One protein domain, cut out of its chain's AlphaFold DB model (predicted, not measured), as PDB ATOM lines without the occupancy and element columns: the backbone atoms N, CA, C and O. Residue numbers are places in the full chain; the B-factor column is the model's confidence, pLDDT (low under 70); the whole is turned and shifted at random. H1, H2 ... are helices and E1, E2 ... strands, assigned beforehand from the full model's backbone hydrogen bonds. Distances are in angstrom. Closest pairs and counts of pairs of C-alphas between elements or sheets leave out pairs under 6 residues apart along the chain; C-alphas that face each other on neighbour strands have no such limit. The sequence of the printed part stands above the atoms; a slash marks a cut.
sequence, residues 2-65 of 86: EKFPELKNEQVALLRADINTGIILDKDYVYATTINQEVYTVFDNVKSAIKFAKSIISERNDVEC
ATOM      1  N   GLU A   2     -46.370 -56.892  12.142       83.56
ATOM      2  CA  GLU A   2     -47.171 -56.090  11.206       83.56
ATOM      3  C   GLU A   2     -46.716 -56.294   9.751       83.56
ATOM      4  O   GLU A   2     -45.536 -56.542   9.486       83.56
ATOM      5  N   LYS A   3     -47.645 -56.197   8.793       87.81
ATOM      6  CA  LYS A   3     -47.277 -56.161   7.372       87.81
ATOM      7  C   LYS A   3     -46.682 -54.794   7.033       87.81
ATOM      8  O   LYS A   3     -47.123 -53.787   7.573       87.81
ATOM      9  N   PHE A   4     -45.729 -54.767   6.102       91.12
ATOM     10  CA  PHE A   4     -45.198 -53.506   5.585       91.12
ATOM     11  C   PHE A   4     -46.337 -52.652   4.988       91.12
ATOM     12  O   PHE A   4     -47.168 -53.207   4.256       91.12
ATOM     13  N   PRO A   5     -46.417 -51.348   5.311       92.56
ATOM     14  CA  PRO A   5     -47.499 -50.490   4.843       92.56
ATOM     15  C   PRO A   5     -47.398 -50.222   3.337       92.56
ATOM     16  O   PRO A   5     -46.311 -50.154   2.771       92.56
ATOM     17  N   GLU A   6     -48.542 -50.016   2.686       93.50
ATOM     18  CA  GLU A   6     -48.582 -49.506   1.314       93.50
ATOM     19  C   GLU A   6     -48.277 -48.000   1.327       93.50
ATOM     20  O   GLU A   6     -49.019 -47.219   1.930       93.50
ATOM     21  N   LEU A   7     -47.183 -47.589   0.684       94.81
ATOM     22  CA  LEU A   7     -46.733 -46.196   0.658       94.81
ATOM     23  C   LEU A   7     -47.132 -45.518  -0.654       94.81
ATOM     24  O   LEU A   7     -47.024 -46.089  -1.740       94.81
ATOM     25  N   LYS A   8     -47.584 -44.265  -0.570       93.44
ATOM     26  CA  LYS A   8     -48.016 -43.479  -1.733       93.44
ATOM     27  C   LYS A   8     -47.046 -42.343  -2.019       93.44
ATOM     28  O   LYS A   8     -46.659 -41.611  -1.114       93.44
ATOM     29  N   ASN A   9     -46.757 -42.110  -3.298       89.56
ATOM     30  CA  ASN A   9     -45.922 -40.995  -3.756       89.56
ATOM     31  C   ASN A   9     -44.543 -40.986  -3.061       89.56
ATOM     32  O   ASN A   9     -43.779 -41.934  -3.207       89.56
ATOM     33  N   GLU A  10     -44.240 -39.923  -2.313       92.56
ATOM     34  CA  GLU A  10     -42.985 -39.700  -1.583       92.56
ATOM     35  C   GLU A  10     -43.021 -40.235  -0.142       92.56
ATOM     36  O   GLU A  10     -42.084 -40.002   0.628       92.56
ATOM     37  N   GLN A  11     -44.097 -40.935   0.238       97.31
ATOM     38  CA  GLN A  11     -44.230 -41.477   1.581       97.31
ATOM     39  C   GLN A  11     -43.126 -42.475   1.906       97.31
ATOM     40  O   GLN A  11     -42.671 -43.250   1.065       97.31
ATOM     41  N   VAL A  12     -42.743 -42.474   3.178       97.56
ATOM     42  CA  VAL A  12     -41.762 -43.398   3.736       97.56
ATOM     43  C   VAL A  12     -42.281 -44.020   5.020       97.56
ATOM     44  O   VAL A  12     -43.036 -43.391   5.764       97.56
ATOM     45  N   ALA A  13     -41.842 -45.241   5.299       97.38
ATOM     46  CA  ALA A  13     -42.075 -45.915   6.567       97.38
ATOM     47  C   ALA A  13     -40.831 -45.809   7.452       97.38
ATOM     48  O   ALA A  13     -39.720 -46.096   7.010       97.38
ATOM     49  N   LEU A  14     -41.021 -45.431   8.712       97.81
ATOM     50  CA  LEU A  14     -39.999 -45.502   9.749       97.81
ATOM     51  C   LEU A  14     -40.235 -46.744  10.610       97.81
ATOM     52  O   LEU A  14     -41.325 -46.912  11.151       97.81
ATOM     53  N   LEU A  15     -39.205 -47.573  10.753       97.19
ATOM     54  CA  LEU A  15     -39.146 -48.745  11.626       97.19
ATOM     55  C   LEU A  15     -38.174 -48.470  12.772       97.19
ATOM     56  O   LEU A  15     -37.139 -47.837  12.562       97.19
ATOM     57  N   ARG A  16     -38.481 -48.973  13.967       97.69
ATOM     58  CA  ARG A  16     -37.614 -48.876  15.148       97.69
ATOM     59  C   ARG A  16     -37.037 -50.249  15.463       97.69
ATOM     60  O   ARG A  16     -37.756 -51.245  15.389       97.69
ATOM     61  N   ALA A  17     -35.775 -50.292  15.855       97.81
ATOM     62  CA  ALA A  17     -35.133 -51.507  16.335       97.81
ATOM     63  C   ALA A  17     -34.204 -51.203  17.508       97.81
ATOM     64  O   ALA A  17     -33.709 -50.088  17.663       97.81
ATOM     65  N   ASP A  18     -33.987 -52.206  18.347       97.88
ATOM     66  CA  ASP A  18     -32.930 -52.191  19.350       97.88
ATOM     67  C   ASP A  18     -31.574 -52.262  18.641       97.88
ATOM     68  O   ASP A  18     -31.297 -53.212  17.910       97.88
ATOM     69  N   ILE A  19     -30.727 -51.258  18.862       96.75
ATOM     70  CA  ILE A  19     -29.466 -51.088  18.128       96.75
ATOM     71  C   ILE A  19     -28.459 -52.225  18.366       96.75
ATOM     72  O   ILE A  19     -27.580 -52.469  17.545       96.75
ATOM     73  N   ASN A  20     -28.557 -52.928  19.497       96.00
ATOM     74  CA  ASN A  20     -27.600 -53.976  19.852       96.00
ATOM     75  C   ASN A  20     -28.006 -55.335  19.281       96.00
ATOM     76  O   ASN A  20     -27.155 -56.200  19.075       96.00
ATOM     77  N   THR A  21     -29.306 -55.544  19.076       96.62
ATOM     78  CA  THR A  21     -29.870 -56.853  18.713       96.62
ATOM     79  C   THR A  21     -30.511 -56.875  17.328       96.62
ATOM     80  O   THR A  21     -30.710 -57.956  16.776       96.62
ATOM     81  N   GLY A  22     -30.860 -55.712  16.772       94.81
ATOM     82  CA  GLY A  22     -31.659 -55.579  15.556       94.81
ATOM     83  C   GLY A  22     -33.119 -56.015  15.727       94.81
ATOM     84  O   GLY A  22     -33.849 -56.123  14.741       94.81
ATOM     85  N   ILE A  23     -33.566 -56.308  16.956       96.19
ATOM     86  CA  ILE A  23     -34.943 -56.734  17.220       96.19
ATOM     87  C   ILE A  23     -35.874 -55.536  17.056       96.19
ATOM     88  O   ILE A  23     -35.652 -54.469  17.626       96.19
ATOM     89  N   ILE A  24     -36.946 -55.739  16.294       96.56
ATOM     90  CA  ILE A  24     -37.927 -54.702  15.985       96.56
ATOM     91  C   ILE A  24     -38.726 -54.319  17.230       96.56
ATOM     92  O   ILE A  24     -39.167 -55.169  18.010       96.56
ATOM     93  N   LEU A  25     -38.931 -53.014  17.368       97.44
ATOM     94  CA  LEU A  25     -39.703 -52.385  18.424       97.44
ATOM     95  C   LEU A  25     -41.023 -51.856  17.859       97.44
ATOM     96  O   LEU A  25     -41.081 -51.373  16.727       97.44
ATOM     97  N   ASP A  26     -42.079 -51.927  18.659       96.44
ATOM     98  CA  ASP A  26     -43.330 -51.235  18.367       96.44
ATOM     99  C   ASP A  26     -43.241 -49.729  18.677       96.44
ATOM    100  O   ASP A  26     -42.200 -49.204  19.093       96.44
ATOM    101  N   LYS A  27     -44.335 -48.997  18.447       94.88
ATOM    102  CA  LYS A  27     -44.413 -47.549  18.699       94.88
ATOM    103  C   LYS A  27     -44.170 -47.145  20.157       94.88
ATOM    104  O   LYS A  27     -43.795 -45.997  20.391       94.88
ATOM    105  N   ASP A  28     -44.373 -48.069  21.093       95.50
ATOM    106  CA  ASP A  28     -44.165 -47.881  22.529       95.50
ATOM    107  C   ASP A  28     -42.770 -48.376  22.966       95.50
ATOM    108  O   ASP A  28     -42.442 -48.374  24.154       95.50
ATOM    109  N   TYR A  29     -41.914 -48.737  22.002       95.88
ATOM    110  CA  TYR A  29     -40.549 -49.232  22.186       95.88
ATOM    111  C   TYR A  29     -40.461 -50.564  22.936       95.88
ATOM    112  O   TYR A  29     -39.502 -50.811  23.672       95.88
ATOM    113  N   VAL A  30     -41.453 -51.430  22.750       96.12
ATOM    114  CA  VAL A  30     -41.459 -52.803  23.263       96.12
ATOM    115  C   VAL A  30     -41.165 -53.764  22.116       96.12
ATOM    116  O   VAL A  30     -41.569 -53.522  20.978       96.12
ATOM    117  N   TYR A  31     -40.465 -54.871  22.386       96.44
ATOM    118  CA  TYR A  31     -40.190 -55.875  21.357       96.44
ATOM    119  C   TYR A  31     -41.481 -56.352  20.678       96.44
ATOM    120  O   TYR A  31     -42.438 -56.804  21.322       96.44
ATOM    121  N   ALA A  32     -41.492 -56.257  19.350       94.69
ATOM    122  CA  ALA A  32     -42.618 -56.634  18.519       94.69
ATOM    123  C   ALA A  32     -42.699 -58.162  18.408       94.69
ATOM    124  O   ALA A  32     -42.014 -58.796  17.605       94.69
ATOM    125  N   THR A  33     -43.553 -58.772  19.223       92.94
ATOM    126  CA  THR A  33     -43.731 -60.232  19.306       92.94
ATOM    127  C   THR A  33     -45.029 -60.707  18.658       92.94
ATOM    128  O   THR A  33     -45.206 -61.899  18.410       92.94
ATOM    129  N   THR A  34     -45.937 -59.784  18.327       89.75
ATOM    130  CA  THR A  34     -47.255 -60.086  17.756       89.75
ATOM    131  C   THR A  34     -47.475 -59.384  16.412       89.75
ATOM    132  O   THR A  34     -46.671 -58.575  15.956       89.75
ATOM    133  N   ILE A  35     -48.542 -59.748  15.694       85.94
ATOM    134  CA  ILE A  35     -48.892 -59.138  14.395       85.94
ATOM    135  C   ILE A  35     -49.663 -57.817  14.519       85.94
ATOM    136  O   ILE A  35     -49.745 -57.095  13.534       85.94
ATOM    137  N   ASN A  36     -50.216 -57.517  15.697       85.62
ATOM    138  CA  ASN A  36     -51.072 -56.347  15.922       85.62
ATOM    139  C   ASN A  36     -50.305 -55.146  16.490       85.62
ATOM    140  O   ASN A  36     -50.881 -54.075  16.653       85.62
ATOM    141  N   GLN A  37     -49.032 -55.339  16.840       93.00
ATOM    142  CA  GLN A  37     -48.161 -54.256  17.271       93.00
ATOM    143  C   GLN A  37     -47.794 -53.394  16.067       93.00
ATOM    144  O   GLN A  37     -47.306 -53.911  15.065       93.00
ATOM    145  N   GLU A  38     -48.039 -52.095  16.197       94.38
ATOM    146  CA  GLU A  38     -47.683 -51.080  15.211       94.38
ATOM    147  C   GLU A  38     -46.174 -50.828  15.299       94.38
ATOM    148  O   GLU A  38     -45.687 -50.288  16.295       94.38
ATOM    149  N   VAL A  39     -45.428 -51.266  14.287       95.50
ATOM    150  CA  VAL A  39     -43.960 -51.152  14.222       95.50
ATOM    151  C   VAL A  39     -43.516 -50.097  13.216       95.50
ATOM    152  O   VAL A  39     -42.423 -49.538  13.344       95.50
ATOM    153  N   TYR A  40     -44.376 -49.783  12.244       96.19
ATOM    154  CA  TYR A  40     -44.125 -48.748  11.255       96.19
ATOM    155  C   TYR A  40     -44.808 -47.433  11.624       96.19
ATOM    156  O   TYR A  40     -45.912 -47.390  12.151       96.19
ATOM    157  N   THR A  41     -44.161 -46.320  11.296       97.06
ATOM    158  CA  THR A  41     -44.798 -45.001  11.285       97.06
ATOM    159  C   THR A  41     -44.607 -44.389   9.908       97.06
ATOM    160  O   THR A  41     -43.474 -44.238   9.452       97.06
ATOM    161  N   VAL A  42     -45.709 -44.074   9.228       97.25
ATOM    162  CA  VAL A  42     -45.686 -43.535   7.863       97.25
ATOM    163  C   VAL A  42     -45.597 -42.012   7.897       97.25
ATOM    164  O   VAL A  42     -46.316 -41.353   8.647       97.25
ATOM    165  N   PHE A  43     -44.729 -41.455   7.059       97.94
ATOM    166  CA  PHE A  43     -44.539 -40.018   6.882       97.94
ATOM    167  C   PHE A  43     -44.685 -39.637   5.417       97.94
ATOM    168  O   PHE A  43     -44.334 -40.422   4.543       97.94
ATOM    169  N   ASP A  44     -45.102 -38.398   5.152       97.06
ATOM    170  CA  ASP A  44     -45.270 -37.877   3.788       97.06
ATOM    171  C   ASP A  44     -43.962 -37.735   3.003       97.06
ATOM    172  O   ASP A  44     -44.000 -37.632   1.782       97.06
ATOM    173  N   ASN A  45     -42.816 -37.687   3.690       96.31
ATOM    174  CA  ASN A  45     -41.498 -37.599   3.070       96.31
ATOM    175  C   ASN A  45     -40.367 -37.979   4.041       96.31
ATOM    176  O   ASN A  45     -40.521 -37.954   5.269       96.31
ATOM    177  N   VAL A  46     -39.189 -38.243   3.468       96.88
ATOM    178  CA  VAL A  46     -37.947 -38.587   4.186       96.88
ATOM    179  C   VAL A  46     -37.567 -37.538   5.237       96.88
ATOM    180  O   VAL A  46     -37.146 -37.896   6.334       96.88
ATOM    181  N   LYS A  47     -37.732 -36.241   4.951       97.00
ATOM    182  CA  LYS A  47     -37.314 -35.164   5.867       97.00
ATOM    183  C   LYS A  47     -38.112 -35.185   7.175       97.00
ATOM    184  O   LYS A  47     -37.532 -35.000   8.247       97.00
ATOM    185  N   SER A  48     -39.418 -35.435   7.097       98.00
ATOM    186  CA  SER A  48     -40.285 -35.596   8.270       98.00
ATOM    187  C   SER A  48     -39.898 -36.826   9.097       98.00
ATOM    188  O   SER A  48     -39.791 -36.722  10.319       98.00
ATOM    189  N   ALA A  49     -39.599 -37.949   8.436       98.12
ATOM    190  CA  ALA A  49     -39.130 -39.163   9.102       98.12
ATOM    191  C   ALA A  49     -37.771 -38.964   9.800       98.12
ATOM    192  O   ALA A  49     -37.630 -39.343  10.959       98.12
ATOM    193  N   ILE A  50     -36.799 -38.295   9.161       98.31
ATOM    194  CA  ILE A  50     -35.505 -37.949   9.781       98.31
ATOM    195  C   ILE A  50     -35.714 -37.088  11.031       98.31
ATOM    196  O   ILE A  50     -35.115 -37.353  12.072       98.31
ATOM    197  N   LYS A  51     -36.563 -36.054  10.957       98.12
ATOM    198  CA  LYS A  51     -36.838 -35.176  12.106       98.12
ATOM    199  C   LYS A  51     -37.409 -35.960  13.290       98.12
ATOM    200  O   LYS A  51     -37.056 -35.674  14.430       98.12
ATOM    201  N   PHE A  52     -38.269 -36.932  13.019       97.94
ATOM    202  CA  PHE A  52     -38.851 -37.780  14.049       97.94
ATOM    203  C   PHE A  52     -37.852 -38.818  14.593       97.94
ATOM    204  O   PHE A  52     -37.755 -39.008  15.802       97.94
ATOM    205  N   ALA A  53     -37.029 -39.423  13.733       97.94
ATOM    206  CA  ALA A  53     -35.931 -40.291  14.161       97.94
ATOM    207  C   ALA A  53     -34.951 -39.553  15.088       97.94
ATOM    208  O   ALA A  53     -34.532 -40.098  16.105       97.94
ATOM    209  N   LYS A  54     -34.644 -38.281  14.787       97.38
ATOM    210  CA  LYS A  54     -33.815 -37.417  15.641       97.38
ATOM    211  C   LYS A  54     -34.355 -37.299  17.061       97.38
ATOM    212  O   LYS A  54     -33.572 -37.445  17.994       97.38
ATOM    213  N   SER A  55     -35.659 -37.053  17.234       97.00
ATOM    214  CA  SER A  55     -36.242 -36.962  18.580       97.00
ATOM    215  C   SER A  55     -36.122 -38.283  19.333       97.00
ATOM    216  O   SER A  55     -35.669 -38.277  20.473       97.00
ATOM    217  N   ILE A  56     -36.403 -39.414  18.671       97.50
ATOM    218  CA  ILE A  56     -36.265 -40.745  19.284       97.50
ATOM    219  C   ILE A  56     -34.833 -40.970  19.759       97.50
ATOM    220  O   ILE A  56     -34.606 -41.231  20.933       97.50
ATOM    221  N   ILE A  57     -33.864 -40.835  18.855       96.44
ATOM    222  CA  ILE A  57     -32.458 -41.154  19.124       96.44
ATOM    223  C   ILE A  57     -31.860 -40.207  20.176       96.44
ATOM    224  O   ILE A  57     -30.990 -40.609  20.946       96.44
ATOM    225  N   SER A  58     -32.335 -38.956  20.244       94.81
ATOM    226  CA  SER A  58     -31.908 -38.004  21.277       94.81
ATOM    227  C   SER A  58     -32.384 -38.377  22.684       94.81
ATOM    228  O   SER A  58     -31.704 -38.061  23.658       94.81
ATOM    229  N   GLU A  59     -33.519 -39.068  22.789       95.50
ATOM    230  CA  GLU A  59     -34.093 -39.534  24.055       95.50
ATOM    231  C   GLU A  59     -33.656 -40.969  24.391       95.50
ATOM    232  O   GLU A  59     -33.607 -41.345  25.563       95.50
ATOM    233  N   ARG A  60     -33.328 -41.770  23.369       95.38
ATOM    234  CA  ARG A  60     -33.092 -43.213  23.460       95.38
ATOM    235  C   ARG A  60     -31.877 -43.635  22.644       95.38
ATOM    236  O   ARG A  60     -31.938 -43.816  21.431       95.38
ATOM    237  N   ASN A  61     -30.757 -43.825  23.335       93.00
ATOM    238  CA  ASN A  61     -29.486 -44.236  22.733       93.00
ATOM    239  C   ASN A  61     -29.378 -45.749  22.460       93.00
ATOM    240  O   ASN A  61     -28.332 -46.198  21.981       93.00
ATOM    241  N   ASP A  62     -30.418 -46.507  22.811       96.56
ATOM    242  CA  ASP A  62     -30.609 -47.944  22.606       96.56
ATOM    243  C   ASP A  62     -31.447 -48.260  21.354       96.56
ATOM    244  O   ASP A  62     -31.618 -49.428  21.011       96.56
ATOM    245  N   VAL A  63     -31.943 -47.234  20.657       97.81
ATOM    246  CA  VAL A  63     -32.813 -47.378  19.487       97.81
ATOM    247  C   VAL A  63     -32.103 -46.910  18.220       97.81
ATOM    248  O   VAL A  63     -31.484 -45.846  18.182       97.81
ATOM    249  N   GLU A  64     -32.255 -47.685  17.153       97.81
ATOM    250  CA  GLU A  64     -31.993 -47.264  15.781       97.81
ATOM    251  C   GLU A  64     -33.298 -47.137  14.986       97.81
ATOM    252  O   GLU A  64     -34.315 -47.768  15.295       97.81
ATOM    253  N   CYS A  65     -33.283 -46.283  13.965       98.12
ATOM    254  CA  CYS A  65     -34.424 -46.033  13.093       98.12
ATOM    255  C   CYS A  65     -34.061 -46.335  11.636       98.12
ATOM    256  O   CYS A  65     -33.186 -45.686  11.062       98.12
TER     257      CYS A  65
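Overview. This is residues 2 to 65 of the 86 residues of an uncharacterized protein of Pedobacter sp (UniProt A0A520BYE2). A small sheet of three strands, with the long strand E1 in the middle and the short strands E2 and E3 on its two sides, is covered on one face by the single helix H1, which runs along E1 and E3. A long link without a named element, residues 19 to 39, loops out from the end of E1 and folds back to E2, so that E1 and E2 form a wide hairpin. The printed part has 64 residues, with the order E1, E2, H1, E3 along the chain, and the antiparallel sheet runs E2, E1, E3. The class is mixed, helices and strands, though under half of the residues are in named elements. The whole is compact, with a radius of gyration of the C-alphas of 11.7 A and spans of 32 by 28 by 16 A.

Arrangement. In the sheet, E1, residues 12 to 18, is the inner strand. E2, residues 40 to 43, is an edge strand antiparallel to E1 at 143 degrees between directions; N 14 and O 41 are 2.8 A apart and N 43 and O 12 are 2.9 A apart, both within hydrogen-bond range. E3, residues 63 to 65, is the other edge strand, antiparallel to E1 at 159 degrees, with N 64 and O 17 at 2.9 A, within hydrogen-bond range. The pairing is staggered: E1 pairs with E2 over residues 12 to 15 and with E3 over residues 16 to 18. E2 and E3 are apart. Residues 24 to 25 form a short antiparallel pairing with residues 16 to 17 of E1. H1, residues 46 to 59, is on the sheet at a height of 8.3 A, giving two layers, a helix on one face of a sheet. It lies over E1 and E3 and runs along the strands, at 11 degrees to E1 on the local plane. The closest C-alphas of H1 and E3 are those of Ala 53 and Cys 65, 6.0 A apart; those of H1 and E1 are Val 46 and Val 12, 6.2 A apart. E2, H1 and E3 make a split strand-helix-strand unit, two strands running the same way with E1 between them, and its crossover is right-handed. In H1 every O i to N i+4 pair is within hydrogen-bond range.

Along the chain. E1 begins at C-alpha 12, (-41.762, -43.398, 3.736), and measures 20.0 A from first to last C-alpha. E2 measures 9.8 A. H1 measures 20.3 A and ends at C-alpha 59, (-34.093, -39.534, 24.055). E3 measures 6.7 A and ends at C-alpha 65, (-34.424, -46.033, 13.093).

Size, cuts and confidence. The two C-alphas farthest apart are those of Asn 9 and Asn 20, at 32.6 A. The printed part has no cut. The link from E1 to E2 is long, with 21 residues; those from E2 to H1 and from H1 to E3 are tight. The mean pLDDT of the printed part is 95.4, and no printed residue is under 70.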